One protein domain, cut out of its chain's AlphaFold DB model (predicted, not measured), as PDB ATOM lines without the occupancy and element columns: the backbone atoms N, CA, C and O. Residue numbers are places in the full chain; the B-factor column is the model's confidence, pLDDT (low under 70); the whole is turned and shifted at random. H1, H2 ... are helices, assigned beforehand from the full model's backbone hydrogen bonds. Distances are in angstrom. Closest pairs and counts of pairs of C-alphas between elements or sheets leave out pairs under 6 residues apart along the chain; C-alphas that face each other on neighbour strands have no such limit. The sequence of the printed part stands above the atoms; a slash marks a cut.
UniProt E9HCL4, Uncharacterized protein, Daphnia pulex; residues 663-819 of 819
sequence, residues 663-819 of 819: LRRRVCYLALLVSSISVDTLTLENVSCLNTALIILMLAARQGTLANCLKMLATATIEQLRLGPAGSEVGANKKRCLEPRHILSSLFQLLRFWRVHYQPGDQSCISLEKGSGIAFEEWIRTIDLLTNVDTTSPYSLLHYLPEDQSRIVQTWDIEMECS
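What this domain is: This is residues 663 to 819 of the 819 residues of an uncharacterized protein of Daphnia pulex (UniProt E9HCL4). The longest helix, H5, runs through the middle of a cluster of mostly crossed helices: the hairpin of H1 and H2, with H3 and H7, covers one side of it, and the short last helices H9 and H10 follow its opposite side. H6 lies toward one end of the longest axis, and the loop of residues 716 to 731 swings out at the other, leading into the small H4. The printed part has 157 residues with ten named helices, H1 to H10 in chain order, and no named strand; the class is all helix. It is compact, with a radius of gyration of the C-alphas of 15.3 A and spans of 48 by 34 by 31 A.

Where its parts are: H5, residues 740 to 757, measures 25.0 A from first to last C-alpha and begins at C-alpha 740, (290.135, 257.299, 199.947). H1 is residues 663 to 675, 18.2 A long, from C-alpha 663 at (286.299, 262.652, 185.310). H2 is residues 687 to 702, 23.1 A, and H3 residues 706 to 715, 14.3 A. H4 is residues 732 to 737, H6 residues 763 to 772, H7 residues 776 to 786, 15.6 A, and H8 residues 797 to 800. H9 is residues 803 to 811, and H10, residues 814 to 818, ends at C-alpha 818, (280.704, 274.826, 219.104).

How they stand to each other: H5 is the hub, touching five helices. With residues 743 to 747 alone it touches H1 at a steep tilt of 67 degrees; the closest C-alphas, of Ser 675 and Ile 743, are 6.2 A apart. It touches H3 at Ala 714 and Pro 740, C-alphas 5.1 A apart, and H7 at Leu 751 and Ile 783, 6.4 A. H5 only just touches H8 and H9, with 3 pairs of C-alphas within 8 A each; the closest are Leu 744 and Leu 797, 6.4 A, and Ser 745 and Val 809, 6.8 A. H1 and H2 form a hairpin, opposite ways at a shallow tilt of 29 degrees, with the C-alphas of Leu 670 and Ala 693 closest at 5.2 A. H6 touches H7, about perpendicular at 84 degrees, closest at C-alphas 769 and 776, 5.8 A. H4 and H10 are each close to H5 but not clearly touching. In the helices but H8, which is too short for such a pair, every O i to N i+4 pair is within hydrogen-bond range.

The domain as a whole: The C-alphas of Gly 727 and Gly 761, the two farthest apart, are 47.8 A apart. The printed part has no cut and ends at the chain's last residue, 819. The links H1 to H2 and H3 to H4 are long. The mean pLDDT of the printed part is 84.0; residues 724 to 735, 805 and 807 to 819 are under 70.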
ATOM      1  N   LEU A 663     286.833 262.933 183.968       89.94
ATOM      2  CA  LEU A 663     286.299 262.652 185.310       89.94
ATOM      3  C   LEU A 663     287.392 262.261 186.313       89.94
ATOM      4  O   LEU A 663     287.432 262.794 187.416       89.94
ATOM      5  N   ARG A 664     288.329 261.392 185.912       89.94
ATOM      6  CA  ARG A 664     289.444 260.972 186.773       89.94
ATOM      7  C   ARG A 664     290.282 262.150 187.260       89.94
ATOM      8  O   ARG A 664     290.605 262.216 188.437       89.94
ATOM      9  N   ARG A 665     290.605 263.100 186.380       90.25
ATOM     10  CA  ARG A 665     291.412 264.274 186.740       90.25
ATOM     11  C   ARG A 665     290.640 265.206 187.673       90.25
ATOM     12  O   ARG A 665     291.221 265.688 188.639       90.25
ATOM     13  N   ARG A 666     289.330 265.386 187.453       92.12
ATOM     14  CA  ARG A 666     288.447 266.122 188.380       92.12
ATOM     15  C   ARG A 666     288.442 265.498 189.779       92.12
ATOM     16  O   ARG A 666     288.586 266.219 190.759       92.12
ATOM     17  N   VAL A 667     288.350 264.167 189.862       93.31
ATOM     18  CA  VAL A 667     288.429 263.418 191.129       93.31
ATOM     19  C   VAL A 667     289.792 263.599 191.805       93.31
ATOM     20  O   VAL A 667     289.832 263.796 193.015       93.31
ATOM     21  N   CYS A 668     290.902 263.613 191.056       91.94
ATOM     22  CA  CYS A 668     292.221 263.902 191.631       91.94
ATOM     23  C   CYS A 668     292.289 265.310 192.241       91.94
ATOM     24  O   CYS A 668     292.768 265.467 193.359       91.94
ATOM     25  N   TYR A 669     291.787 266.336 191.543       92.62
ATOM     26  CA  TYR A 669     291.736 267.694 192.096       92.62
ATOM     27  C   TYR A 669     290.866 267.771 193.349       92.62
ATOM     28  O   TYR A 669     291.291 268.356 194.341       92.62
ATOM     29  N   LEU A 670     289.688 267.139 193.331       94.56
ATOM     30  CA  LEU A 670     288.818 267.026 194.501       94.56
ATOM     31  C   LEU A 670     289.566 266.401 195.688       94.56
ATOM     32  O   LEU A 670     289.599 266.982 196.771       94.56
ATOM     33  N   ALA A 671     290.209 265.252 195.469       92.94
ATOM     34  CA  ALA A 671     290.988 264.549 196.481       92.94
ATOM     35  C   ALA A 671     292.102 265.426 197.064       92.94
ATOM     36  O   ALA A 671     292.235 265.524 198.282       92.94
ATOM     37  N   LEU A 672     292.884 266.089 196.210       91.50
ATOM     38  CA  LEU A 672     294.013 266.913 196.637       91.50
ATOM     39  C   LEU A 672     293.570 268.178 197.388       91.50
ATOM     40  O   LEU A 672     294.202 268.532 198.380       91.50
ATOM     41  N   LEU A 673     292.479 268.824 196.959       93.06
ATOM     42  CA  LEU A 673     291.911 269.990 197.644       93.06
ATOM     43  C   LEU A 673     291.431 269.616 199.048       93.06
ATOM     44  O   LEU A 673     291.827 270.263 200.014       93.06
ATOM     45  N   VAL A 674     290.647 268.543 199.174       93.12
ATOM     46  CA  VAL A 674     290.142 268.064 200.473       93.12
ATOM     47  C   VAL A 674     291.287 267.617 201.379       93.12
ATOM     48  O   VAL A 674     291.293 267.942 202.558       93.12
ATOM     49  N   SER A 675     292.297 266.936 200.834       90.62
ATOM     50  CA  SER A 675     293.446 266.446 201.611       90.62
ATOM     51  C   SER A 675     294.366 267.559 202.125       90.62
ATOM     52  O   SER A 675     295.240 267.286 202.945       90.62
ATOM     53  N   SER A 676     294.217 268.789 201.619       88.69
ATOM     54  CA  SER A 676     295.029 269.945 202.023       88.69
ATOM     55  C   SER A 676     294.480 270.698 203.238       88.69
ATOM     56  O   SER A 676     295.178 271.556 203.774       88.69
ATOM     57  N   ILE A 677     293.257 270.379 203.675       90.62
ATOM     58  CA  ILE A 677     292.535 271.085 204.738       90.62
ATOM     59  C   ILE A 677     291.889 270.102 205.724       90.62
ATOM     60  O   ILE A 677     291.553 268.968 205.385       90.62
ATOM     61  N   SER A 678     291.673 270.554 206.953       89.75
ATOM     62  CA  SER A 678     290.851 269.879 207.961       89.75
ATOM     63  C   SER A 678     290.031 270.918 208.715       89.75
ATOM     64  O   SER A 678     290.321 272.107 208.636       89.75
ATOM     65  N   VAL A 679     289.023 270.488 209.469       87.56
ATOM     66  CA  VAL A 679     288.176 271.400 210.254       87.56
ATOM     67  C   VAL A 679     289.014 272.198 211.266       87.56
ATOM     68  O   VAL A 679     288.824 273.404 211.403       87.56
ATOM     69  N   ASP A 680     290.002 271.558 211.898       85.25
ATOM     70  CA  ASP A 680     290.893 272.198 212.875       85.25
ATOM     71  C   ASP A 680     291.874 273.204 212.261       85.25
ATOM     72  O   ASP A 680     292.365 274.088 212.958       85.25
ATOM     73  N   THR A 681     292.179 273.065 210.968       85.44
ATOM     74  CA  THR A 681     293.178 273.877 210.248       85.44
ATOM     75  C   THR A 681     292.556 274.816 209.215       85.44
ATOM     76  O   THR A 681     293.273 275.531 208.510       85.44
ATOM     77  N   LEU A 682     291.225 274.825 209.110       88.81
ATOM     78  CA  LEU A 682     290.498 275.673 208.178       88.81
ATOM     79  C   LEU A 682     290.594 277.129 208.639       88.81
ATOM     80  O   LEU A 682     290.204 277.448 209.758       88.81
ATOM     81  N   THR A 683     291.085 278.011 207.779       87.19
ATOM     82  CA  THR A 683     291.220 279.456 208.004       87.19
ATOM     83  C   THR A 683     290.513 280.226 206.887       87.19
ATOM     84  O   THR A 683     290.070 279.643 205.892       87.19
ATOM     85  N   LEU A 684     290.429 281.554 207.015       79.25
ATOM     86  CA  LEU A 684     289.925 282.418 205.938       79.25
ATOM     87  C   LEU A 684     290.749 282.291 204.643       79.25
ATOM     88  O   LEU A 684     290.204 282.478 203.557       79.25
ATOM     89  N   GLU A 685     292.033 281.935 204.741       78.06
ATOM     90  CA  GLU A 685     292.932 281.819 203.588       78.06
ATOM     91  C   GLU A 685     292.723 280.531 202.779       78.06
ATOM     92  O   GLU A 685     292.910 280.538 201.565       78.06
ATOM     93  N   ASN A 686     292.341 279.420 203.421       87.56
ATOM     94  CA  ASN A 686     292.279 278.104 202.768       87.56
ATOM     95  C   ASN A 686     290.854 277.533 202.618       87.56
ATOM     96  O   ASN A 686     290.672 276.536 201.914       87.56
ATOM     97  N   VAL A 687     289.823 278.177 203.187       91.62
ATOM     98  CA  VAL A 687     288.411 277.759 203.034       91.62
ATOM     99  C   VAL A 687     287.966 277.702 201.568       91.62
ATOM    100  O   VAL A 687     287.088 276.920 201.192       91.62
ATOM    101  N   SER A 688     288.619 278.467 200.689       92.19
ATOM    102  CA  SER A 688     288.399 278.414 199.245       92.19
ATOM    103  C   SER A 688     288.652 277.025 198.646       92.19
ATOM    104  O   SER A 688     287.964 276.656 197.696       92.19
ATOM    105  N   CYS A 689     289.560 276.218 199.208       95.06
ATOM    106  CA  CYS A 689     289.781 274.845 198.747       95.06
ATOM    107  C   CYS A 689     288.511 273.997 198.878       95.06
ATOM    108  O   CYS A 689     288.139 273.298 197.931       95.06
ATOM    109  N   LEU A 690     287.800 274.121 200.007       95.88
ATOM    110  CA  LEU A 690     286.527 273.435 200.241       95.88
ATOM    111  C   LEU A 690     285.440 273.922 199.278       95.88
ATOM    112  O   LEU A 690     284.735 273.116 198.677       95.88
ATOM    113  N   ASN A 691     285.351 275.238 199.069       95.75
ATOM    114  CA  ASN A 691     284.389 275.831 198.137       95.75
ATOM    115  C   ASN A 691     284.631 275.374 196.687       95.75
ATOM    116  O   ASN A 691     283.689 275.095 195.948       95.75
ATOM    117  N   THR A 692     285.893 275.253 196.274       96.69
ATOM    118  CA  THR A 692     286.263 274.746 194.945       96.69
ATOM    119  C   THR A 692     285.960 273.251 194.810       96.69
ATOM    120  O   THR A 692     285.424 272.832 193.784       96.69
ATOM    121  N   ALA A 693     286.234 272.450 195.846       97.12
ATOM    122  CA  ALA A 693     285.858 271.036 195.899       97.12
ATOM    123  C   ALA A 693     284.336 270.840 195.768       97.12
ATOM    124  O   ALA A 693     283.884 270.004 194.983       97.12
ATOM    125  N   LEU A 694     283.548 271.657 196.472       97.19
ATOM    126  CA  LEU A 694     282.091 271.674 196.369       97.19
ATOM    127  C   LEU A 694     281.605 272.020 194.961       97.19
ATOM    128  O   LEU A 694     280.710 271.348 194.459       97.19
ATOM    129  N   ILE A 695     282.219 273.000 194.289       97.00
ATOM    130  CA  ILE A 695     281.909 273.319 192.884       97.00
ATOM    131  C   ILE A 695     282.131 272.111 191.981       97.00
ATOM    132  O   ILE A 695     281.237 271.775 191.213       97.00
ATOM    133  N   ILE A 696     283.249 271.394 192.106       96.62
ATOM    134  CA  ILE A 696     283.488 270.184 191.300       96.62
ATOM    135  C   ILE A 696     282.351 269.160 191.483       96.62
ATOM    136  O   ILE A 696     281.897 268.565 190.503       96.62
ATOM    137  N   LEU A 697     281.864 268.980 192.715       97.50
ATOM    138  CA  LEU A 697     280.763 268.064 193.035       97.50
ATOM    139  C   LEU A 697     279.399 268.570 192.539       97.50
ATOM    140  O   LEU A 697     278.631 267.778 191.995       97.50
ATOM    141  N   MET A 698     279.110 269.869 192.664       96.31
ATOM    142  CA  MET A 698     277.891 270.493 192.129       96.31
ATOM    143  C   MET A 698     277.808 270.330 190.610       96.31
ATOM    144  O   MET A 698     276.793 269.874 190.088       96.31
ATOM    145  N   LEU A 699     278.906 270.599 189.898       94.31
ATOM    146  CA  LEU A 699     278.969 270.412 188.447       94.31
ATOM    147  C   LEU A 699     278.804 268.934 188.056       94.31
ATOM    148  O   LEU A 699     278.105 268.610 187.097       94.31
ATOM    149  N   ALA A 700     279.383 268.006 188.827       94.25
ATOM    150  CA  ALA A 700     279.153 266.576 188.623       94.25
ATOM    151  C   ALA A 700     277.680 266.184 188.852       94.25
ATOM    152  O   ALA A 700     277.165 265.319 188.140       94.25
ATOM    153  N   ALA A 701     276.992 266.816 189.809       93.31
ATOM    154  CA  ALA A 701     275.568 266.603 190.068       93.31
ATOM    155  C   ALA A 701     274.698 267.082 188.899       93.31
ATOM    156  O   ALA A 701     273.865 266.311 188.424       93.31
ATOM    157  N   ARG A 702     274.950 268.290 188.372       90.88
ATOM    158  CA  ARG A 702     274.265 268.826 187.176       90.88
ATOM    159  C   ARG A 702     274.421 267.918 185.960       90.88
ATOM    160  O   ARG A 702     273.463 267.660 185.241       90.88
ATOM    161  N   GLN A 703     275.617 267.361 185.783       89.88
ATOM    162  CA  GLN A 703     275.944 266.453 184.682       89.88
ATOM    163  C   GLN A 703     275.461 265.005 184.914       89.88
ATOM    164  O   GLN A 703     275.726 264.135 184.087       89.88
ATOM    165  N   GLY A 704     274.809 264.699 186.044       92.12
ATOM    166  CA  GLY A 704     274.364 263.340 186.380       92.12
ATOM    167  C   GLY A 704     275.506 262.347 186.649       92.12
ATOM    168  O   GLY A 704     275.304 261.135 186.608       92.12
ATOM    169  N   THR A 705     276.720 262.834 186.922       94.38
ATOM    170  CA  THR A 705     277.931 262.018 187.130       94.38
ATOM    171  C   THR A 705     278.406 261.974 188.585       94.38
ATOM    172  O   THR A 705     279.420 261.334 188.870       94.38
ATOM    173  N   LEU A 706     277.674 262.588 189.524       95.81
ATOM    174  CA  LEU A 706     278.053 262.664 190.939       95.81
ATOM    175  C   LEU A 706     278.337 261.288 191.564       95.81
ATOM    176  O   LEU A 706     279.413 261.088 192.121       95.81
ATOM    177  N   ALA A 707     277.434 260.315 191.410       95.75
ATOM    178  CA  ALA A 707     277.635 258.964 191.951       95.75
ATOM    179  C   ALA A 707     278.897 258.286 191.381       95.75
ATOM    180  O   ALA A 707     279.629 257.599 192.093       95.75
ATOM    181  N   ASN A 708     279.210 258.521 190.101       95.94
ATOM    182  CA  ASN A 708     280.436 258.013 189.481       95.94
ATOM    183  C   ASN A 708     281.685 258.702 190.051       95.94
ATOM    184  O   ASN A 708     282.707 258.046 190.245       95.94
ATOM    185  N   CYS A 709     281.599 260.004 190.335       95.44
ATOM    186  CA  CYS A 709     282.659 260.777 190.976       95.44
ATOM    187  C   CYS A 709     282.963 260.240 192.384       95.44
ATOM    188  O   CYS A 709     284.114 259.911 192.671       95.44
ATOM    189  N   LEU A 710     281.932 260.056 193.218       95.94
ATOM    190  CA  LEU A 710     282.072 259.532 194.581       95.94
ATOM    191  C   LEU A 710     282.577 258.087 194.595       95.94
ATOM    192  O   LEU A 710     283.521 257.770 195.316       95.94
ATOM    193  N   LYS A 711     282.027 257.221 193.735       94.88
ATOM    194  CA  LYS A 711     282.505 255.840 193.580       94.88
ATOM    195  C   LYS A 711     283.977 255.796 193.179       94.88
ATOM    196  O   LYS A 711     284.748 255.021 193.741       94.88
ATOM    197  N   MET A 712     284.382 256.623 192.216       94.50
ATOM    198  CA  MET A 712     285.779 256.687 191.796       94.50
ATOM    199  C   MET A 712     286.675 257.162 192.937       94.50
ATOM    200  O   MET A 712     287.692 256.524 193.183       94.50
ATOM    201  N   LEU A 713     286.271 258.207 193.665       93.31
ATOM    202  CA  LEU A 713     287.004 258.692 194.834       93.31
ATOM    203  C   LEU A 713     287.175 257.592 195.892       93.31
ATOM    204  O   LEU A 713     288.276 257.416 196.397       93.31
ATOM    205  N   ALA A 714     286.120 256.818 196.166       91.38
ATOM    206  CA  ALA A 714     286.113 255.741 197.155       91.38
ATOM    207  C   ALA A 714     287.005 254.543 196.784       91.38
ATOM    208  O   ALA A 714     287.567 253.891 197.662       91.38
ATOM    209  N   THR A 715     287.112 254.230 195.490       90.44
ATOM    210  CA  THR A 715     287.837 253.043 194.990       90.44
ATOM    211  C   THR A 715     289.233 253.334 194.442       90.44
ATOM    212  O   THR A 715     289.956 252.396 194.105       90.44
ATOM    213  N   ALA A 716     289.616 254.607 194.313       87.88
ATOM    214  CA  ALA A 716     290.890 254.980 193.717       87.88
ATOM    215  C   ALA A 716     292.073 254.549 194.591       87.88
ATOM    216  O   ALA A 716     292.034 254.630 195.813       87.88
ATOM    217  N   THR A 717     293.171 254.133 193.968       84.69
ATOM    218  CA  THR A 717     294.435 253.956 194.695       84.69
ATOM    219  C   THR A 717     295.108 255.309 194.930       84.69
ATOM    220  O   THR A 717     294.886 256.256 194.173       84.69
ATOM    221  N   ILE A 718     296.002 255.404 195.923       79.25
ATOM    222  CA  ILE A 718     296.790 256.631 196.149       79.25
ATOM    223  C   ILE A 718     297.505 257.069 194.862       79.25
ATOM    224  O   ILE A 718     297.514 258.251 194.538       79.25
ATOM    225  N   GLU A 719     298.079 256.130 194.101       77.44
ATOM    226  CA  GLU A 719     298.753 256.440 192.831       77.44
ATOM    227  C   GLU A 719     297.784 256.983 191.772       77.44
ATOM    228  O   GLU A 719     298.147 257.842 190.972       77.44
ATOM    229  N   GLN A 720     296.527 256.532 191.774       80.31
ATOM    230  CA  GLN A 720     295.514 257.042 190.855       80.31
ATOM    231  C   GLN A 720     295.049 258.461 191.195       80.31
ATOM    232  O   GLN A 720     294.601 259.146 190.276       80.31
ATOM    233  N   LEU A 721     295.176 258.884 192.459       78.94
ATOM    234  CA  LEU A 721     294.793 260.207 192.968       78.94
ATOM    235  C   LEU A 721     295.911 261.260 192.875       78.94
ATOM    236  O   LEU A 721     295.701 262.414 193.247       78.94
ATOM    237  N   ARG A 722     297.093 260.902 192.360       73.88
ATOM    238  CA  ARG A 722     298.197 261.849 192.151       73.88
ATOM    239  C   ARG A 722     298.095 262.568 190.806       73.88
ATOM    240  O   ARG A 722     297.626 262.016 189.812       73.88
ATOM    241  N   LEU A 723     298.594 263.802 190.788       70.81
ATOM    242  CA  LEU A 723     298.862 264.599 189.592       70.81
ATOM    243  C   LEU A 723     300.391 264.777 189.516       70.81
ATOM    244  O   LEU A 723     300.938 265.675 190.143       70.81
ATOM    245  N   GLY A 724     301.103 263.839 188.882       61.03
ATOM    246  CA  GLY A 724     302.569 263.861 188.772       61.03
ATOM    247  C   GLY A 724     303.146 262.603 188.102       61.03
ATOM    248  O   GLY A 724     302.404 261.635 187.904       61.03
ATOM    249  N   PRO A 725     304.444 262.596 187.734       52.38
ATOM    250  CA  PRO A 725     305.090 261.429 187.143       52.38
ATOM    251  C   PRO A 725     305.092 260.243 188.116       52.38
ATOM    252  O   PRO A 725     305.289 260.401 189.323       52.38
ATOM    253  N   ALA A 726     304.885 259.036 187.591       44.78
ATOM    254  CA  ALA A 726     304.967 257.814 188.384       44.78
ATOM    255  C   ALA A 726     306.388 257.663 188.964       44.78
ATOM    256  O   ALA A 726     307.351 257.592 188.205       44.78
ATOM    257  N   GLY A 727     306.519 257.618 190.297       47.75
ATOM    258  CA  GLY A 727     307.798 257.364 190.983       47.75
ATOM    259  C   GLY A 727     308.283 258.442 191.959       47.75
ATOM    260  O   GLY A 727     309.236 258.183 192.688       47.75
ATOM    261  N   SER A 728     307.646 259.617 192.043       55.84
ATOM    262  CA  SER A 728     307.992 260.614 193.072       55.84
ATOM    263  C   SER A 728     307.579 260.129 194.469       55.84
ATOM    264  O   SER A 728     306.400 259.860 194.718       55.84
ATOM    265  N   GLU A 729     308.538 260.017 195.395       51.88
ATOM    266  CA  GLU A 729     308.260 259.583 196.765       51.88
ATOM    267  C   GLU A 729     307.382 260.599 197.504       51.88
ATOM    268  O   GLU A 729     307.770 261.730 197.785       51.88
ATOM    269  N   VAL A 730     306.168 260.177 197.853       57.50
ATOM    270  CA  VAL A 730     305.283 260.943 198.732       57.50
ATOM    271  C   VAL A 730     305.567 260.538 200.176       57.50
ATOM    272  O   VAL A 730     305.464 259.356 200.521       57.50
ATOM    273  N   GLY A 731     305.914 261.511 201.021       59.69
ATOM    274  CA  GLY A 731     306.145 261.289 202.451       59.69
ATOM    275  C   GLY A 731     304.955 260.597 203.131       59.69
ATOM    276  O   GLY A 731     303.802 260.787 202.733       59.69
ATOM    277  N   ALA A 732     305.226 259.791 204.161       60.94
ATOM    278  CA  ALA A 732     304.238 258.912 204.799       60.94
ATOM    279  C   ALA A 732     302.947 259.637 205.241       60.94
ATOM    280  O   ALA A 732     301.849 259.125 205.028       60.94
ATOM    281  N   ASN A 733     303.060 260.864 205.762       60.69
ATOM    282  CA  ASN A 733     301.904 261.669 206.177       60.69
ATOM    283  C   ASN A 733     301.009 262.071 204.994       60.69
ATOM    284  O   ASN A 733     299.790 261.946 205.067       60.69
ATOM    285  N   LYS A 734     301.603 262.481 203.867       66.69
ATOM    286  CA  LYS A 734     300.861 262.883 202.662       66.69
ATOM    287  C   LYS A 734     300.241 261.673 201.949       66.69
ATOM    288  O   LYS A 734     299.179 261.807 201.352       66.69
ATOM    289  N   LYS A 735     300.838 260.478 202.076       69.56
ATOM    290  CA  LYS A 735     300.215 259.206 201.657       69.56
ATOM    291  C   LYS A 735     298.954 258.902 202.467       69.56
ATOM    292  O   LYS A 735     297.937 258.573 201.872       69.56
ATOM    293  N   ARG A 736     298.999 259.067 203.795       71.06
ATOM    294  CA  ARG A 736     297.847 258.810 204.673       71.06
ATOM    295  C   ARG A 736     296.662 259.734 204.381       71.06
ATOM    296  O   ARG A 736     295.535 259.255 204.336       71.06
ATOM    297  N   CYS A 737     296.900 261.026 204.146       74.88
ATOM    298  CA  CYS A 737     295.825 261.967 203.808       74.88
ATOM    299  C   CYS A 737     295.156 261.658 202.458       74.88
ATOM    300  O   CYS A 737     293.994 261.998 202.274       74.88
ATOM    301  N   LEU A 738     295.867 260.989 201.542       80.62
ATOM    302  CA  LEU A 738     295.365 260.601 200.221       80.62
ATOM    303  C   LEU A 738     294.652 259.242 200.195       80.62
ATOM    304  O   LEU A 738     294.221 258.798 199.131       80.62
ATOM    305  N   GLU A 739     294.531 258.562 201.334       85.88
ATOM    306  CA  GLU A 739     293.730 257.345 201.433       85.88
ATOM    307  C   GLU A 739     292.243 257.680 201.213       85.88
ATOM    308  O   GLU A 739     291.701 258.499 201.963       85.88
ATOM    309  N   PRO A 740     291.540 257.024 200.267       87.75
ATOM    310  CA  PRO A 740     290.135 257.299 199.947       87.75
ATOM    311  C   PRO A 740     289.215 257.438 201.157       87.75
ATOM    312  O   PRO A 740     288.391 258.346 201.226       87.75
ATOM    313  N   ARG A 741     289.389 256.558 202.149       86.31
ATOM    314  CA  ARG A 741     288.586 256.551 203.379       86.31
ATOM    315  C   ARG A 741     288.795 257.813 204.211       86.31
ATOM    316  O   ARG A 741     287.828 258.383 204.706       86.31
ATOM    317  N   HIS A 742     290.046 258.261 204.337       87.50
ATOM    318  CA  HIS A 742     290.361 259.501 205.044       87.50
ATOM    319  C   HIS A 742     289.780 260.697 204.289       87.50
ATOM    320  O   HIS A 742     289.154 261.541 204.914       87.50
ATOM    321  N   ILE A 743     289.892 260.733 202.957       91.00
ATOM    322  CA  ILE A 743     289.330 261.823 202.145       91.00
ATOM    323  C   ILE A 743     287.810 261.910 202.309       91.00
ATOM    324  O   ILE A 743     287.290 262.997 202.539       91.00
ATOM    325  N   LEU A 744     287.091 260.787 202.207       92.69
ATOM    326  CA  LEU A 744     285.632 260.751 202.356       92.69
ATOM    327  C   LEU A 744     285.191 261.193 203.756       92.69
ATOM    328  O   LEU A 744     284.268 261.997 203.880       92.69
ATOM    329  N   SER A 745     285.878 260.709 204.797       90.12
ATOM    330  CA  SER A 745     285.631 261.121 206.182       90.12
ATOM    331  C   SER A 745     285.875 262.619 206.373       90.12
ATOM    332  O   SER A 745     285.006 263.321 206.886       90.12
ATOM    333  N   SER A 746     287.031 263.125 205.932       91.06
ATOM    334  CA  SER A 746     287.381 264.544 206.028       91.06
ATOM    335  C   SER A 746     286.402 265.417 205.252       91.06
ATOM    336  O   SER A 746     285.960 266.440 205.765       91.06
ATOM    337  N   LEU A 747     286.015 265.008 204.039       94.50
ATOM    338  CA  LEU A 747     285.032 265.729 203.236       94.50
ATOM    339  C   LEU A 747     283.697 265.818 203.977       94.50
ATOM    340  O   LEU A 747     283.170 266.913 204.115       94.50
ATOM    341  N   PHE A 748     283.178 264.711 204.511       93.06
ATOM    342  CA  PHE A 748     281.918 264.731 205.260       93.06
ATOM    343  C   PHE A 748     281.972 265.701 206.451       93.06
ATOM    344  O   PHE A 748     281.055 266.499 206.645       93.06
ATOM    345  N   GLN A 749     283.067 265.680 207.216       90.69
ATOM    346  CA  GLN A 749     283.272 266.582 208.350       90.69
ATOM    347  C   GLN A 749     283.327 268.056 207.915       90.69
ATOM    348  O   GLN A 749     282.616 268.907 208.452       90.69
ATOM    349  N   LEU A 750     284.118 268.353 206.885       93.62
ATOM    350  CA  LEU A 750     284.237 269.692 206.316       93.62
ATOM    351  C   LEU A 750     282.893 270.218 205.799       93.62
ATOM    352  O   LEU A 750     282.582 271.384 206.018       93.62
ATOM    353  N   LEU A 751     282.076 269.378 205.155       94.19
ATOM    354  CA  LEU A 751     280.756 269.772 204.651       94.19
ATOM    355  C   LEU A 751     279.761 270.073 205.773       94.19
ATOM    356  O   LEU A 751     279.032 271.062 205.692       94.19
ATOM    357  N   ARG A 752     279.766 269.279 206.849       90.12
ATOM    358  CA  ARG A 752     278.968 269.597 208.040       90.12
ATOM    359  C   ARG A 752     279.415 270.917 208.670       90.12
ATOM    360  O   ARG A 752     278.566 271.733 209.017       90.12
ATOM    361  N   PHE A 753     280.725 271.159 208.766       90.00
ATOM    362  CA  PHE A 753     281.241 272.434 209.268       90.00
ATOM    363  C   PHE A 753     280.831 273.596 208.362       90.00
ATOM    364  O   PHE A 753     280.351 274.611 208.857       90.00
ATOM    365  N   TRP A 754     280.944 273.432 207.042       92.62
ATOM    366  CA  TRP A 754     280.534 274.432 206.056       92.62
ATOM    367  C   TRP A 754     279.073 274.844 206.251       92.62
ATOM    368  O   TRP A 754     278.783 276.039 206.286       92.62
ATOM    369  N   ARG A 755     278.164 273.871 206.443       89.31
ATOM    370  CA  ARG A 755     276.718 274.108 206.624       89.31
ATOM    371  C   ARG A 755     276.406 274.985 207.831       89.31
ATOM    372  O   ARG A 755     275.448 275.751 207.807       89.31
ATOM    373  N   VAL A 756     277.218 274.852 208.874       85.31
ATOM    374  CA  VAL A 756     277.121 275.630 210.105       85.31
ATOM    375  C   VAL A 756     277.838 276.975 209.937       85.31
ATOM    376  O   VAL A 756     277.323 278.001 210.382       85.31
ATOM    377  N   HIS A 757     278.985 277.011 209.254       86.00
ATOM    378  CA  HIS A 757     279.793 278.211 209.028       86.00
ATOM    379  C   HIS A 757     279.094 279.266 208.160       86.00
ATOM    380  O   HIS A 757     279.015 280.412 208.589       86.00
ATOM    381  N   TYR A 758     278.575 278.884 206.990       88.25
ATOM    382  CA  TYR A 758     277.919 279.792 206.045       88.25
ATOM    383  C   TYR A 758     276.416 279.894 206.333       88.25
ATOM    384  O   TYR A 758     275.667 278.956 206.045       88.25
ATOM    385  N   GLN A 759     275.964 281.025 206.886       81.12
ATOM    386  CA  GLN A 759     274.550 281.245 207.193       81.12
ATOM    387  C   GLN A 759     273.843 282.040 206.081       81.12
ATOM    388  O   GLN A 759     274.433 282.944 205.485       81.12
ATOM    389  N   PRO A 760     272.574 281.721 205.759       78.88
ATOM    390  CA  PRO A 760     271.818 282.475 204.764       78.88
ATOM    391  C   PRO A 760     271.762 283.969 205.108       78.88
ATOM    392  O   PRO A 760     271.382 284.336 206.216       78.88
ATOM    393  N   GLY A 761     272.102 284.825 204.142       71.12
ATOM    394  CA  GLY A 761     272.125 286.283 204.316       71.12
ATOM    395  C   GLY A 761     273.501 286.875 204.639       71.12
ATOM    396  O   GLY A 761     273.660 288.089 204.517       71.12
ATOM    397  N   ASP A 762     274.508 286.053 204.955       79.25
ATOM    398  CA  ASP A 762     275.872 286.534 205.189       79.25
ATOM    399  C   ASP A 762     276.510 287.101 203.909       79.25
ATOM    400  O   ASP A 762     276.359 286.572 202.801       79.25
ATOM    401  N   GLN A 763     277.334 288.142 204.064       78.19
ATOM    402  CA  GLN A 763     278.081 288.748 202.955       78.19
ATOM    403  C   GLN A 763     279.005 287.741 202.244       78.19
ATOM    404  O   GLN A 763     279.257 287.855 201.039       78.19
ATOM    405  N   SER A 764     279.506 286.743 202.976       82.38
ATOM    406  CA  SER A 764     280.320 285.650 202.440       82.38
ATOM    407  C   SER A 764     279.513 284.753 201.488       82.38
ATOM    408  O   SER A 764     280.019 284.399 200.423       82.38
ATOM    409  N   CYS A 765     278.243 284.476 201.797       85.75
ATOM    410  CA  CYS A 765     277.325 283.725 200.939       85.75
ATOM    411  C   CYS A 765     276.990 284.495 199.662       85.75
ATOM    412  O   CYS A 765     277.141 283.956 198.568       85.75
ATOM    413  N   ILE A 766     276.662 285.787 199.779       83.81
ATOM    414  CA  ILE A 766     276.425 286.661 198.616       83.81
ATOM    415  C   ILE A 766     277.657 286.679 197.698       83.81
ATOM    416  O   ILE A 766     277.548 286.695 196.471       83.81
ATOM    417  N   SER A 767     278.855 286.669 198.287       84.06
ATOM    418  CA  SER A 767     280.113 286.633 197.537       84.06
ATOM    419  C   SER A 767     280.322 285.293 196.823       84.06
ATOM    420  O   SER A 767     280.799 285.289 195.687       84.06
ATOM    421  N   LEU A 768     279.926 284.167 197.431       88.31
ATOM    422  CA  LEU A 768     279.939 282.852 196.779       88.31
ATOM    423  C   LEU A 768     278.981 282.800 195.590       88.31
ATOM    424  O   LEU A 768     279.388 282.358 194.516       88.31
ATOM    425  N   GLU A 769     277.751 283.287 195.741       89.12
ATOM    426  CA  GLU A 769     276.765 283.318 194.656       89.12
ATOM    427  C   GLU A 769     277.248 284.180 193.499       89.12
ATOM    428  O   GLU A 769     277.379 283.713 192.365       89.12
ATOM    429  N   LYS A 770     277.603 285.434 193.801       85.06
ATOM    430  CA  LYS A 770     278.113 286.365 192.799       85.06
ATOM    431  C   LYS A 770     279.375 285.845 192.149       85.06
ATOM    432  O   LYS A 770     279.559 286.136 190.979       85.06
ATOM    433  N   GLY A 771     280.232 285.132 192.884       85.69
ATOM    434  CA  GLY A 771     281.500 284.563 192.430       85.69
ATOM    435  C   GLY A 771     281.362 283.286 191.594       85.69
ATOM    436  O   GLY A 771     282.182 283.024 190.720       85.69
ATOM    437  N   SER A 772     280.326 282.490 191.832       89.94
ATOM    438  CA  SER A 772     280.135 281.199 191.163       89.94
ATOM    439  C   SER A 772     279.055 281.211 190.090       89.94
ATOM    440  O   SER A 772     279.030 280.308 189.264       89.94
ATOM    441  N   GLY A 773     278.160 282.201 190.094       88.69
ATOM    442  CA  GLY A 773     276.941 282.152 189.286       88.69
ATOM    443  C   GLY A 773     275.980 281.032 189.711       88.69
ATOM    444  O   GLY A 773     275.067 280.702 188.960       88.69
ATOM    445  N   ILE A 774     276.193 280.430 190.887       90.88
ATOM    446  CA  ILE A 774     275.377 279.355 191.455       90.88
ATOM    447  C   ILE A 774     274.617 279.927 192.651       90.88
ATOM    448  O   ILE A 774     275.242 280.448 193.576       90.88
ATOM    449  N   ALA A 775     273.289 279.818 192.633       91.56
ATOM    450  CA  ALA A 775     272.429 280.267 193.727       91.56
ATOM    451  C   ALA A 775     272.758 279.521 195.027       91.56
ATOM    452  O   ALA A 775     273.013 278.313 194.998       91.56
ATOM    453  N   PHE A 776     272.750 280.212 196.166       93.19
ATOM    454  CA  PHE A 776     273.175 279.659 197.452       93.19
ATOM    455  C   PHE A 776     272.327 278.448 197.858       93.19
ATOM    456  O   PHE A 776     272.843 277.496 198.439       93.19
ATOM    457  N   GLU A 777     271.054 278.408 197.463       92.94
ATOM    458  CA  GLU A 777     270.172 277.258 197.678       92.94
ATOM    459  C   GLU A 777     270.700 275.976 197.029       92.94
ATOM    460  O   GLU A 777     270.466 274.881 197.539       92.94
ATOM    461  N   GLU A 778     271.407 276.079 195.901       94.06
ATOM    462  CA  GLU A 778     272.020 274.920 195.258       94.06
ATOM    463  C   GLU A 778     273.225 274.404 196.046       94.06
ATOM    464  O   GLU A 778     273.353 273.191 196.209       94.06
ATOM    465  N   TRP A 779     274.035 275.298 196.624       95.06
ATOM    466  CA  TRP A 779     275.113 274.911 197.539       95.06
ATOM    467  C   TRP A 779     274.562 274.105 198.715       95.06
ATOM    468  O   TRP A 779     275.060 273.017 199.009       95.06
ATOM    469  N   ILE A 780     273.490 274.606 199.340       94.81
ATOM    470  CA  ILE A 780     272.798 273.915 200.433       94.81
ATOM    471  C   ILE A 780     272.286 272.550 199.979       94.81
ATOM    472  O   ILE A 780     272.583 271.541 200.614       94.81
ATOM    473  N   ARG A 781     271.571 272.497 198.850       95.06
ATOM    474  CA  ARG A 781     270.992 271.255 198.321       95.06
ATOM    475  C   ARG A 781     272.053 270.188 198.065       95.06
ATOM    476  O   ARG A 781     271.824 269.018 198.364       95.06
ATOM    477  N   THR A 782     273.199 270.564 197.501       95.81
ATOM    478  CA  THR A 782     274.289 269.620 197.235       95.81
ATOM    479  C   THR A 782     274.948 269.137 198.520       95.81
ATOM    480  O   THR A 782     275.272 267.956 198.612       95.81
ATOM    481  N   ILE A 783     275.106 269.999 199.524       95.44
ATOM    482  CA  ILE A 783     275.623 269.585 200.832       95.44
ATOM    483  C   ILE A 783     274.664 268.604 201.497       95.44
ATOM    484  O   ILE A 783     275.094 267.510 201.844       95.44
ATOM    485  N   ASP A 784     273.376 268.941 201.581       93.81
ATOM    486  CA  ASP A 784     272.359 268.080 202.191       93.81
ATOM    487  C   ASP A 784     272.278 266.714 201.478       93.81
ATOM    488  O   ASP A 784     272.108 265.678 202.122       93.81
ATOM    489  N   LEU A 785     272.468 266.689 200.151       94.88
ATOM    490  CA  LEU A 785     272.563 265.458 199.361       94.88
ATOM    491  C   LEU A 785     273.794 264.614 199.741       94.88
ATOM    492  O   LEU A 785     273.667 263.406 199.944       94.88
ATOM    493  N   LEU A 786     274.969 265.242 199.843       95.81
ATOM    494  CA  LEU A 786     276.247 264.583 200.145       95.81
ATOM    495  C   LEU A 786     276.345 264.105 201.599       95.81
ATOM    496  O   LEU A 786     276.979 263.082 201.867       95.81
ATOM    497  N   THR A 787     275.735 264.835 202.534       93.31
ATOM    498  CA  THR A 787     275.744 264.529 203.972       93.31
ATOM    499  C   THR A 787     274.484 263.802 204.441       93.31
ATOM    500  O   THR A 787     274.248 263.708 205.645       93.31
ATOM    501  N   ASN A 788     273.664 263.282 203.520       89.38
ATOM    502  CA  ASN A 788     272.468 262.517 203.861       89.38
ATOM    503  C   ASN A 788     272.837 261.262 204.673       89.38
ATOM    504  O   ASN A 788     273.746 260.519 204.305       89.38
ATOM    505  N   VAL A 789     272.110 261.017 205.766       86.25
ATOM    506  CA  VAL A 789     272.312 259.877 206.677       86.25
ATOM    507  C   VAL A 789     271.964 258.519 206.061       86.25
ATOM    508  O   VAL A 789     272.378 257.489 206.589       86.25
ATOM    509  N   ASP A 790     271.229 258.499 204.947       87.06
ATOM    510  CA  ASP A 790     270.916 257.282 204.202       87.06
ATOM    511  C   ASP A 790     272.175 256.670 203.558       87.06
ATOM    512  O   ASP A 790     272.659 257.124 202.518       87.06
ATOM    513  N   THR A 791     272.682 255.592 204.163       86.75
ATOM    514  CA  THR A 791     273.844 254.823 203.685       86.75
ATOM    515  C   THR A 791     273.559 254.004 202.424       86.75
ATOM    516  O   THR A 791     274.479 253.437 201.834       86.75
ATOM    517  N   THR A 792     272.306 253.928 201.969       89.50
ATOM    518  CA  THR A 792     271.944 253.232 200.726       89.50
ATOM    519  C   THR A 792     271.986 254.149 199.505       89.50
ATOM    520  O   THR A 792     272.096 253.666 198.376       89.50
ATOM    521  N   SER A 793     271.965 255.468 199.716       93.19
ATOM    522  CA  SER A 793     271.979 256.454 198.640       93.19
ATOM    523  C   SER A 793     273.370 256.570 198.001       93.19
ATOM    524  O   SER A 793     274.308 257.004 198.670       93.19
ATOM    525  N   PRO A 794     273.527 256.319 196.685       93.69
ATOM    526  CA  PRO A 794     274.816 256.451 195.995       93.69
ATOM    527  C   PRO A 794     275.296 257.910 195.868       93.69
ATOM    528  O   PRO A 794     276.368 258.170 195.326       93.69
ATOM    529  N   TYR A 795     274.495 258.872 196.328       94.31
ATOM    530  CA  TYR A 795     274.842 260.290 196.371       94.31
ATOM    531  C   TYR A 795     275.330 260.741 197.755       94.31
ATOM    532  O   TYR A 795     275.870 261.838 197.864       94.31
ATOM    533  N   SER A 796     275.171 259.903 198.787       94.44
ATOM    534  CA  SER A 796     275.699 260.159 200.128       94.44
ATOM    535  C   SER A 796     277.154 259.706 200.235       94.44
ATOM    536  O   SER A 796     277.530 258.637 199.752       94.44
ATOM    537  N   LEU A 797     277.984 260.481 200.934       93.69
ATOM    538  CA  LEU A 797     279.353 260.079 201.272       93.69
ATOM    539  C   LEU A 797     279.381 258.854 202.199       93.69
ATOM    540  O   LEU A 797     280.300 258.038 202.110       93.69
ATOM    541  N   LEU A 798     278.367 258.694 203.056       91.19
ATOM    542  CA  LEU A 798     278.288 257.594 204.021       91.19
ATOM    543  C   LEU A 798     278.063 256.236 203.349       91.19
ATOM    544  O   LEU A 798     278.462 255.219 203.908       91.19
ATOM    545  N   HIS A 799     277.493 256.211 202.140       92.62
ATOM    546  CA  HIS A 799     277.348 254.994 201.336       92.62
ATOM    547  C   HIS A 799     278.689 254.318 201.021       92.62
ATOM    548  O   HIS A 799     278.762 253.102 200.849       92.62
ATOM    549  N   TYR A 800     279.764 255.106 200.958       91.44
ATOM    550  CA  TYR A 800     281.099 254.640 200.595       91.44
ATOM    551  C   TYR A 800     282.013 254.401 201.807       91.44
ATOM    552  O   TYR A 800     283.171 254.015 201.629       91.44
ATOM    553  N   LEU A 801     281.517 254.619 203.031       87.38
ATOM    554  CA  LEU A 801     282.263 254.412 204.272       87.38
ATOM    555  C   LEU A 801     281.842 253.104 204.971       87.38
ATOM    556  O   LEU A 801     280.665 252.751 204.962       87.38
ATOM    557  N   PRO A 802     282.781 252.387 205.619       82.31
ATOM    558  CA  PRO A 802     282.459 251.267 206.507       82.31
ATOM    559  C   PRO A 802     281.505 251.666 207.651       82.31
ATOM    560  O   PRO A 802     281.550 252.803 208.122       82.31
ATOM    561  N   GLU A 803     280.663 250.740 208.132       75.81
ATOM    562  CA  GLU A 803     279.637 251.027 209.159       75.81
ATOM    563  C   GLU A 803     280.203 251.594 210.470       75.81
ATOM    564  O   GLU A 803     279.604 252.486 211.073       75.81
ATOM    565  N   ASP A 804     281.356 251.102 210.917       73.81
ATOM    566  CA  ASP A 804     282.054 251.558 212.119       73.81
ATOM    567  C   ASP A 804     282.509 253.019 211.994       73.81
ATOM    568  O   ASP A 804     282.304 253.817 212.908       73.81
ATOM    569  N   GLN A 805     283.043 253.402 210.832       69.06
ATOM    570  CA  GLN A 805     283.443 254.783 210.551       69.06
ATOM    571  C   GLN A 805     282.249 255.699 210.302       69.06
ATOM    572  O   GLN A 805     282.249 256.835 210.772       69.06
ATOM    573  N   SER A 806     281.218 255.206 209.614       72.38
ATOM    574  CA  SER A 806     279.967 255.934 209.395       72.38
ATOM    575  C   SER A 806     279.363 256.378 210.730       72.38
ATOM    576  O   SER A 806     279.032 257.550 210.897       72.38
ATOM    577  N   ARG A 807     279.350 255.493 211.738       69.19
ATOM    578  CA  ARG A 807     278.904 255.832 213.099       69.19
ATOM    579  C   ARG A 807     279.780 256.895 213.761       69.19
ATOM    580  O   ARG A 807     279.235 257.857 214.285       69.19
ATOM    581  N   ILE A 808     281.109 256.766 213.704       69.12
ATOM    582  CA  ILE A 808     282.045 257.739 214.308       69.12
ATOM    583  C   ILE A 808     281.852 259.138 213.705       69.12
ATOM    584  O   ILE A 808     281.748 260.134 214.421       69.12
ATOM    585  N   VAL A 809     281.769 259.210 212.380       68.69
ATOM    586  CA  VAL A 809     281.646 260.470 211.644       68.69
ATOM    587  C   VAL A 809     280.257 261.102 211.834       68.69
ATOM    588  O   VAL A 809     280.139 262.328 211.885       68.69
ATOM    589  N   GLN A 810     279.208 260.293 212.008       66.69
ATOM    590  CA  GLN A 810     277.869 260.770 212.371       66.69
ATOM    591  C   GLN A 810     277.803 261.300 213.810       66.69
ATOM    592  O   GLN A 810     277.180 262.335 214.039       66.69
ATOM    593  N   THR A 811     278.472 260.639 214.763       63.56
ATOM    594  CA  THR A 811     278.509 261.064 216.178       63.56
ATOM    595  C   THR A 811     279.314 262.336 216.425       63.56
ATOM    596  O   THR A 811     279.224 262.903 217.511       63.56
ATOM    597  N   TRP A 812     280.102 262.785 215.445       63.06
ATOM    598  CA  TRP A 812     280.819 264.049 215.535       63.06
ATOM    599  C   TRP A 812     279.825 265.210 215.446       63.06
ATOM    600  O   TRP A 812     279.383 265.598 214.364       63.06
ATOM    601  N   ASP A 813     279.399 265.703 216.603       59.91
ATOM    602  CA  ASP A 813     278.393 266.744 216.709       59.91
ATOM    603  C   ASP A 813     279.048 268.125 216.769       59.91
ATOM    604  O   ASP A 813     279.549 268.567 217.803       59.91
ATOM    605  N   ILE A 814     279.047 268.811 215.629       57.81
ATOM    606  CA  ILE A 814     279.581 270.169 215.506       57.81
ATOM    607  C   ILE A 814     278.833 271.135 216.430       57.81
ATOM    608  O   ILE A 814     279.438 272.095 216.904       57.81
ATOM    609  N   GLU A 815     277.554 270.887 216.730       49.31
ATOM    610  CA  GLU A 815     276.793 271.728 217.655       49.31
ATOM    611  C   GLU A 815     277.302 271.574 219.095       49.31
ATOM    612  O   GLU A 815     277.440 272.582 219.786       49.31
ATOM    613  N   MET A 816     277.704 270.368 219.521       47.88
ATOM    614  CA  MET A 816     278.369 270.167 220.819       47.88
ATOM    615  C   MET A 816     279.809 270.682 220.852       47.88
ATOM    616  O   MET A 816     280.270 271.091 221.907       47.88
ATOM    617  N   GLU A 817     280.541 270.652 219.737       49.53
ATOM    618  CA  GLU A 817     281.902 271.203 219.686       49.53
ATOM    619  C   GLU A 817     281.942 272.733 219.571       49.53
ATOM    620  O   GLU A 817     282.993 273.327 219.817       49.53
ATOM    621  N   CYS A 818     280.845 273.369 219.156       43.47
ATOM    622  CA  CYS A 818     280.704 274.826 219.104       43.47
ATOM    623  C   CYS A 818     280.083 275.426 220.381       43.47
ATOM    624  O   CYS A 818     280.255 276.627 220.599       43.47
ATOM    625  N   SER A 819     279.364 274.617 221.169       36.28
ATOM    626  CA  SER A 819     278.819 274.959 222.496       36.28
ATOM    627  C   SER A 819     279.891 274.872 223.577       36.28
ATOM    628  O   SER A 819     279.792 275.653 224.548       36.28
TER     629      SER A 819